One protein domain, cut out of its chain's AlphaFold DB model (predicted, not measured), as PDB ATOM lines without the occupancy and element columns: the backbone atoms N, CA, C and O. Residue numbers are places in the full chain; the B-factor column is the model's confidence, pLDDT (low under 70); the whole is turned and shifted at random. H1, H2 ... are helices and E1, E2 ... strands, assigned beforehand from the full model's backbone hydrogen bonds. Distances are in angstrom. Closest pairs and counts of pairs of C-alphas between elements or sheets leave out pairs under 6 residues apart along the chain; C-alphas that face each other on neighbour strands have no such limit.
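AT A GLANCE: This is residues 95 to 186 of the 513 residues of the protein "ORC_WH_C domain-containing protein" of Phytophthora ramorum (UniProt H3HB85). The domain is a loose, open frame: the long helix H2 makes one long side, and the narrow pair of strands E1 and E2 makes the other, both strands running back against the helix. H1 leads into E1 as an arm, its residues 95 to 104 sticking out, while the small helices H3 and H4 lie near the end where H2 begins. The printed part has 92 residues, with four named helices and two named strands in the order H1, E1, H2, E2, H3, H4; the sheet has the order E1, E2 and is parallel, and the class is mostly helix. The whole is loose, with a radius of gyration of the C-alphas of 15.4 A, and elongated, spanning 47 by 30 by 23 A.

HOW THE PARTS SIT: E1, residues 113 to 115, and E2, residues 155 to 157, are parallel neighbours, with 11 degrees between their directions. The C-alphas of Asp 114 and Ile 156 face each other at 5.0 A. N 156 and O 113 are within hydrogen-bond range at 2.9 A, as are N 115 and O 156 at 3.0 A. With H2, residues 123 to 144, between them along the chain, they form a strand-helix-strand unit, two parallel neighbour strands joined through a helix, with a right-handed crossover. H2 and H4, residues 172 to 175, only just touch, with 3 pairs of C-alphas within 8 A; H2 does so with residues 127 to 131 alone, and the closest C-alphas are those of Glu 131 and Val 174, 6.8 A apart. H2 and H3, residues 165 to 168, are close but not clearly touching, their closest C-alphas being those of Gln 123 and Ala 166, 7.1 A apart. H3 and H4 are only just apart, at 8.4 A. H1, residues 95 to 110, is apart from H2, E2, H3 and H4. In H1 and H2 every O i to N i+4 pair is within hydrogen-bond range; H3 and H4 are too short for such a pair, and their single O i to N i+3 pair is within range in H3 but not in H4.

IN THESE COORDINATES: H2 is the longest helix, 31.2 A from C-alpha 123 at (-20.720, 16.111, 30.307) to C-alpha 144 at (-20.174, 8.953, 60.716). H1 begins at C-alpha 95, (-16.983, 25.650, 68.966), and is 22.3 A long. E1 measures 6.4 A and E2 6.6 A. H3 spans 4.9 A, and H4 spans 5.1 A, ending at C-alpha 175, (-21.241, 5.155, 36.844).

THE WHOLE: The C-alphas of Leu 95 and Val 186, the two farthest apart, are 48.9 A from each other. Without the stretches that stand free, residues 95 to 104 and 142 to 148, the body spans 35 by 30 by 19 A. The printed part has no cut. No link is long; those from H1 to E1 and from H3 to H4 are tight. The mean pLDDT of the printed part is 80.4, and residues 95 to 112, 146 to 147 and 149 to 151 are under 70.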
ATOM      1  N   LEU A  95     -15.655  26.232  68.744       58.38
ATOM      2  CA  LEU A  95     -16.983  25.650  68.966       58.38
ATOM      3  C   LEU A  95     -18.076  26.342  68.140       58.38
ATOM      4  O   LEU A  95     -18.989  25.675  67.656       58.38
ATOM      5  N   MET A  96     -17.998  27.663  67.940       56.75
ATOM      6  CA  MET A  96     -18.917  28.380  67.046       56.75
ATOM      7  C   MET A  96     -18.714  27.976  65.582       56.75
ATOM      8  O   MET A  96     -19.693  27.730  64.885       56.75
ATOM      9  N   LEU A  97     -17.464  27.855  65.129       57.81
ATOM     10  CA  LEU A  97     -17.123  27.417  63.772       57.81
ATOM     11  C   LEU A  97     -17.562  25.973  63.516       57.81
ATOM     12  O   LEU A  97     -18.147  25.687  62.473       57.81
ATOM     13  N   GLN A  98     -17.340  25.088  64.487       62.66
ATOM     14  CA  GLN A  98     -17.805  23.708  64.441       62.66
ATOM     15  C   GLN A  98     -19.332  23.645  64.373       62.66
ATOM     16  O   GLN A  98     -19.870  22.972  63.507       62.66
ATOM     17  N   ARG A  99     -20.039  24.438  65.188       60.12
ATOM     18  CA  ARG A  99     -21.507  24.497  65.153       60.12
ATOM     19  C   ARG A  99     -22.053  25.027  63.826       60.12
ATOM     20  O   ARG A  99     -23.085  24.543  63.373       60.12
ATOM     21  N   VAL A 100     -21.386  26.003  63.205       59.31
ATOM     22  CA  VAL A 100     -21.756  26.501  61.869       59.31
ATOM     23  C   VAL A 100     -21.522  25.420  60.817       59.31
ATOM     24  O   VAL A 100     -22.414  25.185  60.011       59.31
ATOM     25  N   LEU A 101     -20.387  24.716  60.855       61.94
ATOM     26  CA  LEU A 101     -20.113  23.575  59.972       61.94
ATOM     27  C   LEU A 101     -21.108  22.423  60.172       61.94
ATOM     28  O   LEU A 101     -21.543  21.836  59.186       61.94
ATOM     29  N   ASP A 102     -21.520  22.135  61.406       62.12
ATOM     30  CA  ASP A 102     -22.510  21.097  61.718       62.12
ATOM     31  C   ASP A 102     -23.910  21.485  61.216       62.12
ATOM     32  O   ASP A 102     -24.618  20.669  60.628       62.12
ATOM     33  N   GLN A 103     -24.308  22.751  61.386       59.91
ATOM     34  CA  GLN A 103     -25.552  23.280  60.812       59.91
ATOM     35  C   GLN A 103     -25.533  23.232  59.284       59.91
ATOM     36  O   GLN A 103     -26.555  22.960  58.655       59.91
ATOM     37  N   TYR A 104     -24.364  23.464  58.698       59.03
ATOM     38  CA  TYR A 104     -24.145  23.398  57.265       59.03
ATOM     39  C   TYR A 104     -24.210  21.961  56.737       59.03
ATOM     40  O   TYR A 104     -24.871  21.698  55.734       59.03
ATOM     41  N   GLY A 105     -23.588  21.019  57.448       60.62
ATOM     42  CA  GLY A 105     -23.694  19.588  57.179       60.62
ATOM     43  C   GLY A 105     -25.143  19.119  57.244       60.62
ATOM     44  O   GLY A 105     -25.620  18.507  56.299       60.62
ATOM     45  N   SER A 106     -25.879  19.515  58.287       60.97
ATOM     46  CA  SER A 106     -27.302  19.189  58.438       60.97
ATOM     47  C   SER A 106     -28.179  19.803  57.338       60.97
ATOM     48  O   SER A 106     -29.126  19.168  56.875       60.97
ATOM     49  N   PHE A 107     -27.859  21.018  56.878       59.16
ATOM     50  CA  PHE A 107     -28.546  21.636  55.746       59.16
ATOM     51  C   PHE A 107     -28.296  20.858  54.450       59.16
ATOM     52  O   PHE A 107     -29.256  20.503  53.770       59.16
ATOM     53  N   LEU A 108     -27.040  20.515  54.147       58.03
ATOM     54  CA  LEU A 108     -26.694  19.707  52.974       58.03
ATOM     55  C   LEU A 108     -27.279  18.290  53.036       58.03
ATOM     56  O   LEU A 108     -27.732  17.785  52.015       58.03
ATOM     57  N   GLU A 109     -27.343  17.676  54.221       58.25
ATOM     58  CA  GLU A 109     -28.042  16.403  54.451       58.25
ATOM     59  C   GLU A 109     -29.548  16.500  54.155       58.25
ATOM     60  O   GLU A 109     -30.168  15.501  53.792       58.25
ATOM     61  N   SER A 110     -30.141  17.694  54.268       59.97
ATOM     62  CA  SER A 110     -31.550  17.949  53.937       59.97
ATOM     63  C   SER A 110     -31.791  18.382  52.481       59.97
ATOM     64  O   SER A 110     -32.932  18.366  52.016       59.97
ATOM     65  N   CYS A 111     -30.743  18.771  51.750       56.94
ATOM     66  CA  CYS A 111     -30.855  19.265  50.382       56.94
ATOM     67  C   CYS A 111     -30.839  18.112  49.373       56.94
ATOM     68  O   CYS A 111     -29.785  17.619  48.982       56.94
ATOM     69  N   MET A 112     -32.016  17.739  48.871       66.31
ATOM     70  CA  MET A 112     -32.101  17.064  47.578       66.31
ATOM     71  C   MET A 112     -31.778  18.065  46.468       66.31
ATOM     72  O   MET A 112     -32.496  19.050  46.289       66.31
ATOM     73  N   PHE A 113     -30.715  17.807  45.710       71.31
ATOM     74  CA  PHE A 113     -30.444  18.540  44.477       71.31
ATOM     75  C   PHE A 113     -31.375  18.021  43.377       71.31
ATOM     76  O   PHE A 113     -31.429  16.814  43.138       71.31
ATOM     77  N   ASP A 114     -32.112  18.926  42.734       71.50
ATOM     78  CA  ASP A 114     -32.944  18.626  41.568       71.50
ATOM     79  C   ASP A 114     -32.253  19.183  40.318       71.50
ATOM     80  O   ASP A 114     -32.029  20.390  40.191       71.50
ATOM     81  N   LEU A 115     -31.848  18.283  39.423       80.31
ATOM     82  CA  LEU A 115     -31.235  18.594  38.135       80.31
ATOM     83  C   LEU A 115     -32.295  18.364  37.047       80.31
ATOM     84  O   LEU A 115     -32.385  17.254  36.524       80.31
ATOM     85  N   PRO A 116     -33.106  19.375  36.683       78.75
ATOM     86  CA  PRO A 116     -34.348  19.154  35.940       78.75
ATOM     87  C   PRO A 116     -34.146  18.659  34.500       78.75
ATOM     88  O   PRO A 116     -35.041  18.020  33.950       78.75
ATOM     89  N   VAL A 117     -33.001  18.956  33.871       86.12
ATOM     90  CA  VAL A 117     -32.693  18.531  32.493       86.12
ATOM     91  C   VAL A 117     -31.218  18.161  32.377       86.12
ATOM     92  O   VAL A 117     -30.370  19.024  32.143       86.12
ATOM     93  N   LEU A 118     -30.904  16.873  32.508       88.25
ATOM     94  CA  LEU A 118     -29.530  16.373  32.406       88.25
ATOM     95  C   LEU A 118     -28.891  16.678  31.048       88.25
ATOM     96  O   LEU A 118     -27.699  16.962  30.962       88.25
ATOM     97  N   GLU A 119     -29.682  16.628  29.979       88.19
ATOM     98  CA  GLU A 119     -29.212  16.828  28.609       88.19
ATOM     99  C   GLU A 119     -28.694  18.250  28.345       88.19
ATOM    100  O   GLU A 119     -27.956  18.454  27.382       88.19
ATOM    101  N   ALA A 120     -29.052  19.222  29.190       88.25
ATOM    102  CA  ALA A 120     -28.561  20.593  29.094       88.25
ATOM    103  C   ALA A 120     -27.166  20.775  29.720       88.25
ATOM    104  O   ALA A 120     -26.515  21.793  29.476       88.25
ATOM    105  N   PHE A 121     -26.694  19.812  30.517       87.75
ATOM    106  CA  PHE A 121     -25.403  19.905  31.185       87.75
ATOM    107  C   PHE A 121     -24.256  19.467  30.275       87.75
ATOM    108  O   PHE A 121     -24.324  18.461  29.562       87.75
ATOM    109  N   SER A 122     -23.146  20.204  30.364       91.81
ATOM    110  CA  SER A 122     -21.870  19.728  29.840       91.81
ATOM    111  C   SER A 122     -21.487  18.434  30.553       91.81
ATOM    112  O   SER A 122     -21.513  18.360  31.781       91.81
ATOM    113  N   GLN A 123     -21.105  17.421  29.778       89.38
ATOM    114  CA  GLN A 123     -20.720  16.111  30.307       89.38
ATOM    115  C   GLN A 123     -19.508  16.197  31.234       89.38
ATOM    116  O   GLN A 123     -19.456  15.482  32.226       89.38
ATOM    117  N   GLN A 124     -18.578  17.107  30.942       91.31
ATOM    118  CA  GLN A 124     -17.419  17.348  31.793       91.31
ATOM    119  C   GLN A 124     -17.845  17.915  33.150       91.31
ATOM    120  O   GLN A 124     -17.508  17.350  34.178       91.31
ATOM    121  N   VAL A 125     -18.677  18.962  33.147       90.94
ATOM    122  CA  VAL A 125     -19.166  19.601  34.381       90.94
ATOM    123  C   VAL A 125     -19.962  18.617  35.235       90.94
ATOM    124  O   VAL A 125     -19.808  18.584  36.452       90.94
ATOM    125  N   LEU A 126     -20.799  17.793  34.602       90.00
ATOM    126  CA  LEU A 126     -21.540  16.742  35.290       90.00
ATOM    127  C   LEU A 126     -20.600  15.674  35.870       90.00
ATOM    128  O   LEU A 126     -20.795  15.259  37.008       90.00
ATOM    129  N   GLY A 127     -19.591  15.238  35.113       90.81
ATOM    130  CA  GLY A 127     -18.584  14.283  35.578       90.81
ATOM    131  C   GLY A 127     -17.825  14.797  36.801       90.81
ATOM    132  O   GLY A 127     -17.800  14.115  37.825       90.81
ATOM    133  N   ASP A 128     -17.310  16.024  36.723       90.44
ATOM    134  CA  ASP A 128     -16.584  16.683  37.813       90.44
ATOM    135  C   ASP A 128     -17.481  16.838  39.055       90.44
ATOM    136  O   ASP A 128     -17.072  16.528  40.175       90.44
ATOM    137  N   PHE A 129     -18.742  17.250  38.866       91.00
ATOM    138  CA  PHE A 129     -19.724  17.341  39.949       91.00
ATOM    139  C   PHE A 129     -19.948  15.988  40.636       91.00
ATOM    140  O   PHE A 129     -19.936  15.910  41.866       91.00
ATOM    141  N   LEU A 130     -20.133  14.916  39.862       91.25
ATOM    142  CA  LEU A 130     -20.345  13.573  40.405       91.25
ATOM    143  C   LEU A 130     -19.100  13.058  41.133       91.25
ATOM    144  O   LEU A 130     -19.222  12.416  42.177       91.25
ATOM    145  N   GLU A 131     -17.905  13.363  40.635       90.50
ATOM    146  CA  GLU A 131     -16.662  13.017  41.320       90.50
ATOM    147  C   GLU A 131     -16.555  13.732  42.674       90.50
ATOM    148  O   GLU A 131     -16.369  13.070  43.702       90.50
ATOM    149  N   ILE A 132     -16.780  15.051  42.703       89.62
ATOM    150  CA  ILE A 132     -16.802  15.851  43.937       89.62
ATOM    151  C   ILE A 132     -17.853  15.308  44.914       89.62
ATOM    152  O   ILE A 132     -17.564  15.116  46.099       89.62
ATOM    153  N   TRP A 133     -19.054  14.999  44.419       88.38
ATOM    154  CA  TRP A 133     -20.142  14.445  45.224       88.38
ATOM    155  C   TRP A 133     -19.776  13.091  45.836       88.38
ATOM    156  O   TRP A 133     -19.915  12.898  47.044       88.38
ATOM    157  N   THR A 134     -19.248  12.156  45.037       88.75
ATOM    158  CA  THR A 134     -18.831  10.839  45.551       88.75
ATOM    159  C   THR A 134     -17.720  10.959  46.593       88.75
ATOM    160  O   THR A 134     -17.738  10.236  47.593       88.75
ATOM    161  N   HIS A 135     -16.785  11.897  46.409       88.56
ATOM    162  CA  HIS A 135     -15.746  12.170  47.395       88.56
ATOM    163  C   HIS A 135     -16.335  12.704  48.709       88.56
ATOM    164  O   HIS A 135     -15.960  12.235  49.787       88.56
ATOM    165  N   PHE A 136     -17.280  13.644  48.623       85.69
ATOM    166  CA  PHE A 136     -17.974  14.203  49.781       85.69
ATOM    167  C   PHE A 136     -18.750  13.133  50.560       85.69
ATOM    168  O   PHE A 136     -18.574  13.016  51.774       85.69
ATOM    169  N   VAL A 137     -19.543  12.299  49.876       84.94
ATOM    170  CA  VAL A 137     -20.310  11.211  50.512       84.94
ATOM    171  C   VAL A 137     -19.382  10.226  51.223       84.94
ATOM    172  O   VAL A 137     -19.639   9.862  52.370       84.94
ATOM    173  N   ARG A 138     -18.267   9.843  50.589       86.94
ATOM    174  CA  ARG A 138     -17.268   8.962  51.211       86.94
ATOM    175  C   ARG A 138     -16.683   9.583  52.482       86.94
ATOM    176  O   ARG A 138     -16.612   8.917  53.512       86.94
ATOM    177  N   GLN A 139     -16.320  10.864  52.432       86.00
ATOM    178  CA  GLN A 139     -15.781  11.573  53.594       86.00
ATOM    179  C   GLN A 139     -16.798  11.654  54.745       86.00
ATOM    180  O   GLN A 139     -16.414  11.571  55.913       86.00
ATOM    181  N   GLN A 140     -18.090  11.803  54.437       82.06
ATOM    182  CA  GLN A 140     -19.145  11.795  55.452       82.06
ATOM    183  C   GLN A 140     -19.336  10.408  56.074       82.06
ATOM    184  O   GLN A 140     -19.429  10.301  57.295       82.06
ATOM    185  N   GLN A 141     -19.310   9.343  55.271       84.50
ATOM    186  CA  GLN A 141     -19.398   7.968  55.777       84.50
ATOM    187  C   GLN A 141     -18.241   7.622  56.724       84.50
ATOM    188  O   GLN A 141     -18.463   7.000  57.762       84.50
ATOM    189  N   GLU A 142     -17.019   8.059  56.406       87.75
ATOM    190  CA  GLU A 142     -15.850   7.867  57.274       87.75
ATOM    191  C   GLU A 142     -16.009   8.597  58.617       87.75
ATOM    192  O   GLU A 142     -15.708   8.032  59.669       87.75
ATOM    193  N   LYS A 143     -16.542   9.826  58.607       82.88
ATOM    194  CA  LYS A 143     -16.805  10.596  59.835       82.88
ATOM    195  C   LYS A 143     -17.949  10.013  60.670       82.88
ATOM    196  O   LYS A 143     -17.879  10.041  61.896       82.88
ATOM    197  N   GLN A 144     -18.988   9.475  60.032       74.25
ATOM    198  CA  GLN A 144     -20.174   8.953  60.716       74.25
ATOM    199  C   GLN A 144     -19.992   7.551  61.317       74.25
ATOM    200  O   GLN A 144     -20.855   7.107  62.068       74.25
ATOM    201  N   GLN A 145     -18.859   6.865  61.122       71.50
ATOM    202  CA  GLN A 145     -18.608   5.580  61.799       71.50
ATOM    203  C   GLN A 145     -18.679   5.661  63.341       71.50
ATOM    204  O   GLN A 145     -18.873   4.631  63.989       71.50
ATOM    205  N   SER A 146     -18.590   6.856  63.948       68.56
ATOM    206  CA  SER A 146     -18.778   7.037  65.396       68.56
ATOM    207  C   SER A 146     -20.228   7.302  65.833       68.56
ATOM    208  O   SER A 146     -20.528   7.158  67.020       68.56
ATOM    209  N   HIS A 147     -21.140   7.672  64.924       63.72
ATOM    210  CA  HIS A 147     -22.524   8.032  65.247       63.72
ATOM    211  C   HIS A 147     -23.518   7.317  64.324       63.72
ATOM    212  O   HIS A 147     -23.498   7.443  63.110       63.72
ATOM    213  N   LYS A 148     -24.417   6.543  64.936       74.94
ATOM    214  CA  LYS A 148     -25.279   5.511  64.333       74.94
ATOM    215  C   LYS A 148     -26.447   6.038  63.470       74.94
ATOM    216  O   LYS A 148     -27.541   5.476  63.517       74.94
ATOM    217  N   THR A 149     -26.259   7.126  62.733       62.28
ATOM    218  CA  THR A 149     -27.284   7.728  61.870       62.28
ATOM    219  C   THR A 149     -26.931   7.476  60.410       62.28
ATOM    220  O   THR A 149     -26.016   8.090  59.883       62.28
ATOM    221  N   ASN A 150     -27.656   6.568  59.757       60.75
ATOM    222  CA  ASN A 150     -27.493   6.283  58.331       60.75
ATOM    223  C   ASN A 150     -28.137   7.409  57.502       60.75
ATOM    224  O   ASN A 150     -29.311   7.315  57.140       60.75
ATOM    225  N   GLY A 151     -27.399   8.486  57.237       63.03
ATOM    226  CA  GLY A 151     -27.817   9.510  56.282       63.03
ATOM    227  C   GLY A 151     -27.527   9.059  54.850       63.03
ATOM    228  O   GLY A 151     -26.367   8.988  54.453       63.03
ATOM    229  N   ASN A 152     -28.564   8.764  54.060       72.62
ATOM    230  CA  ASN A 152     -28.406   8.523  52.625       72.62
ATOM    231  C   ASN A 152     -28.493   9.857  51.876       72.62
ATOM    232  O   ASN A 152     -29.573  10.426  51.733       72.62
ATOM    233  N   LEU A 153     -27.350  10.341  51.390       79.06
ATOM    234  CA  LEU A 153     -27.266  11.483  50.480       79.06
ATOM    235  C   LEU A 153     -27.599  11.025  49.054       79.06
ATOM    236  O   LEU A 153     -26.979  10.099  48.533       79.06
ATOM    237  N   GLY A 154     -28.559  11.690  48.415       84.44
ATOM    238  CA  GLY A 154     -28.967  11.421  47.037       84.44
ATOM    239  C   GLY A 154     -29.439  12.691  46.335       84.44
ATOM    240  O   GLY A 154     -29.761  13.688  46.979       84.44
ATOM    241  N   PHE A 155     -29.481  12.655  45.007       87.12
ATOM    242  CA  PHE A 155     -30.004  13.740  44.178       87.12
ATOM    243  C   PHE A 155     -30.941  13.176  43.109       87.12
ATOM    244  O   PHE A 155     -30.835  12.006  42.730       87.12
ATOM    245  N   ILE A 156     -31.878  14.001  42.645       89.00
ATOM    246  CA  ILE A 156     -32.799  13.657  41.562       89.00
ATOM    247  C   ILE A 156     -32.290  14.274  40.272       89.00
ATOM    248  O   ILE A 156     -31.869  15.429  40.226       89.00
ATOM    249  N   VAL A 157     -32.360  13.482  39.208       89.56
ATOM    250  CA  VAL A 157     -32.026  13.924  37.864       89.56
ATOM    251  C   VAL A 157     -33.218  13.707  36.949       89.56
ATOM    252  O   VAL A 157     -33.667  12.576  36.750       89.56
ATOM    253  N   GLY A 158     -33.694  14.791  36.351       90.94
ATOM    254  CA  GLY A 158     -34.602  14.748  35.220       90.94
ATOM    255  C   GLY A 158     -33.850  14.314  33.966       90.94
ATOM    256  O   GLY A 158     -32.956  15.012  33.486       90.94
ATOM    257  N   VAL A 159     -34.216  13.150  33.433       91.56
ATOM    258  CA  VAL A 159     -33.723  12.649  32.144       91.56
ATOM    259  C   VAL A 159     -34.879  12.530  31.166       91.56
ATOM    260  O   VAL A 159     -35.969  12.086  31.534       91.56
ATOM    261  N   ALA A 160     -34.647  12.878  29.902       87.12
ATOM    262  CA  ALA A 160     -35.684  12.768  28.877       87.12
ATOM    263  C   ALA A 160     -36.060  11.303  28.578       87.12
ATOM    264  O   ALA A 160     -37.156  11.016  28.100       87.12
ATOM    265  N   SER A 161     -35.143  10.364  28.835       86.69
ATOM    266  CA  SER A 161     -35.340   8.932  28.616       86.69
ATOM    267  C   SER A 161     -34.423   8.110  29.517       86.69
ATOM    268  O   SER A 161     -33.281   8.494  29.765       86.69
ATOM    269  N   ALA A 162     -34.867   6.914  29.912       84.50
ATOM    270  CA  ALA A 162     -34.027   5.930  30.604       84.50
ATOM    271  C   ALA A 162     -32.795   5.506  29.775       84.50
ATOM    272  O   ALA A 162     -31.816   4.996  30.309       84.50
ATOM    273  N   THR A 163     -32.828   5.737  28.460       86.81
ATOM    274  CA  THR A 163     -31.708   5.489  27.539       86.81
ATOM    275  C   THR A 163     -30.983   6.768  27.123       86.81
ATOM    276  O   THR A 163     -30.301   6.770  26.094       86.81
ATOM    277  N   SER A 164     -31.129   7.850  27.900       88.06
ATOM    278  CA  SER A 164     -30.553   9.156  27.579       88.06
ATOM    279  C   SER A 164     -29.057   9.037  27.249       88.06
ATOM    280  O   SER A 164     -28.292   8.461  28.033       88.06
ATOM    281  N   PRO A 165     -28.603   9.590  26.106       88.75
ATOM    282  CA  PRO A 165     -27.188   9.630  25.759       88.75
ATOM    283  C   PRO A 165     -26.331  10.311  26.829       88.75
ATOM    284  O   PRO A 165     -25.157   9.980  26.934       88.75
ATOM    285  N   ALA A 166     -26.905  11.225  27.621       86.75
ATOM    286  CA  ALA A 166     -26.195  11.886  28.711       86.75
ATOM    287  C   ALA A 166     -25.737  10.881  29.779       86.75
ATOM    288  O   ALA A 166     -24.581  10.903  30.172       86.75
ATOM    289  N   LEU A 167     -26.593   9.929  30.167       87.62
ATOM    290  CA  LEU A 167     -26.210   8.870  31.109       87.62
ATOM    291  C   LEU A 167     -25.174   7.913  30.511       87.62
ATOM    292  O   LEU A 167     -24.268   7.470  31.204       87.62
ATOM    293  N   ARG A 168     -25.281   7.612  29.210       89.38
ATOM    294  CA  ARG A 168     -24.340   6.717  28.507       89.38
ATOM    295  C   ARG A 168     -22.952   7.321  28.296       89.38
ATOM    296  O   ARG A 168     -22.024   6.584  27.984       89.38
ATOM    297  N   ARG A 169     -22.833   8.647  28.378       91.00
ATOM    298  CA  ARG A 169     -21.576   9.388  28.206       91.00
ATOM    299  C   ARG A 169     -20.831   9.611  29.517       91.00
ATOM    300  O   ARG A 169     -19.693  10.065  29.467       91.00
ATOM    301  N   LEU A 170     -21.451   9.296  30.653       90.06
ATOM    302  CA  LEU A 170     -20.768   9.305  31.936       90.06
ATOM    303  C   LEU A 170     -19.630   8.284  31.930       90.06
ATOM    304  O   LEU A 170     -19.768   7.187  31.387       90.06
ATOM    305  N   ASP A 171     -18.515   8.648  32.558       92.00
ATOM    306  CA  ASP A 171     -17.380   7.747  32.705       92.00
ATOM    307  C   ASP A 171     -17.806   6.469  33.451       92.00
ATOM    308  O   ASP A 171     -18.578   6.495  34.420       92.00
ATOM    309  N   VAL A 172     -17.280   5.332  33.002       92.62
ATOM    310  CA  VAL A 172     -17.482   4.019  33.620       92.62
ATOM    311  C   VAL A 172     -17.041   4.050  35.086       92.62
ATOM    312  O   VAL A 172     -17.689   3.455  35.946       92.62
ATOM    313  N   ALA A 173     -15.981   4.799  35.406       91.94
ATOM    314  CA  ALA A 173     -15.521   4.958  36.784       91.94
ATOM    315  C   ALA A 173     -16.557   5.654  37.687       91.94
ATOM    316  O   ALA A 173     -16.721   5.260  38.843       91.94
ATOM    317  N   VAL A 174     -17.260   6.660  37.162       88.38
ATOM    318  CA  VAL A 174     -18.299   7.406  37.886       88.38
ATOM    319  C   VAL A 174     -19.576   6.577  37.984       88.38
ATOM    320  O   VAL A 174     -20.124   6.417  39.070       88.38
ATOM    321  N   THR A 175     -20.024   5.986  36.878       89.38
ATOM    322  CA  THR A 175     -21.241   5.155  36.844       89.38
ATOM    323  C   THR A 175     -21.153   3.930  37.748       89.38
ATOM    324  O   THR A 175     -22.127   3.625  38.428       89.38
ATOM    325  N   ASN A 176     -19.985   3.291  37.865       92.25
ATOM    326  CA  ASN A 176     -19.773   2.181  38.801       92.25
ATOM    327  C   ASN A 176     -19.908   2.584  40.284       92.25
ATOM    328  O   ASN A 176     -20.015   1.709  41.142       92.25
ATOM    329  N   ARG A 177     -19.873   3.886  40.602       89.06
ATOM    330  CA  ARG A 177     -20.048   4.422  41.964       89.06
ATOM    331  C   ARG A 177     -21.466   4.924  42.233       89.06
ATOM    332  O   ARG A 177     -21.756   5.308  43.363       89.06
ATOM    333  N   LEU A 178     -22.327   4.961  41.217       89.62
ATOM    334  CA  LEU A 178     -23.686   5.478  41.328       89.62
ATOM    335  C   LEU A 178     -24.685   4.328  41.379       89.62
ATOM    336  O   LEU A 178     -24.767   3.510  40.466       89.62
ATOM    337  N   GLU A 179     -25.507   4.312  42.423       91.44
ATOM    338  CA  GLU A 179     -26.709   3.488  42.453       91.44
ATOM    339  C   GLU A 179     -27.864   4.289  41.841       91.44
ATOM    340  O   GLU A 179     -28.427   5.186  42.467       91.44
ATOM    341  N   LEU A 180     -28.186   4.005  40.577       90.25
ATOM    342  CA  LEU A 180     -29.253   4.701  39.858       90.25
ATOM    343  C   LEU A 180     -30.592   3.985  40.059       90.25
ATOM    344  O   LEU A 180     -30.762   2.838  39.646       90.25
ATOM    345  N   GLN A 181     -31.566   4.693  40.633       92.00
ATOM    346  CA  GLN A 181     -32.956   4.247  40.712       92.00
ATOM    347  C   GLN A 181     -33.807   5.033  39.715       92.00
ATOM    348  O   GLN A 181     -33.852   6.263  39.743       92.00
ATOM    349  N   PHE A 182     -34.477   4.319  38.812       90.50
ATOM    350  CA  PHE A 182     -35.279   4.933  37.760       90.50
ATOM    351  C   PHE A 182     -36.735   5.075  38.196       90.50
ATOM    352  O   PHE A 182     -37.412   4.087  38.482       90.50
ATOM    353  N   PHE A 183     -37.233   6.309  38.161       91.31
ATOM    354  CA  PHE A 183     -38.646   6.629  38.332       91.31
ATOM    355  C   PHE A 183     -39.215   7.070  36.986       91.31
ATOM    356  O   PHE A 183     -38.673   7.964  36.338       91.31
ATOM    357  N   SER A 184     -40.308   6.443  36.550       88.62
ATOM    358  CA  SER A 184     -41.019   6.882  35.348       88.62
ATOM    359  C   SER A 184     -42.116   7.857  35.739       88.62
ATOM    360  O   SER A 184     -43.011   7.514  36.512       88.62
ATOM    361  N   LEU A 185     -42.080   9.053  35.159       89.25
ATOM    362  CA  LEU A 185     -43.220   9.961  35.191       89.25
ATOM    363  C   LEU A 185     -44.332   9.440  34.272       89.25
ATOM    364  O   LEU A 185     -44.101   8.610  33.388       89.25
ATOM    365  N   VAL A 186     -45.557   9.914  34.509       87.69
ATOM    366  CA  VAL A 186     -46.711   9.595  33.663       87.69
ATOM    367  C   VAL A 186     -46.465  10.137  32.257       87.69
ATOM    368  O   VAL A 186     -46.058  11.287  32.097       87.69
TER     369      VAL A 186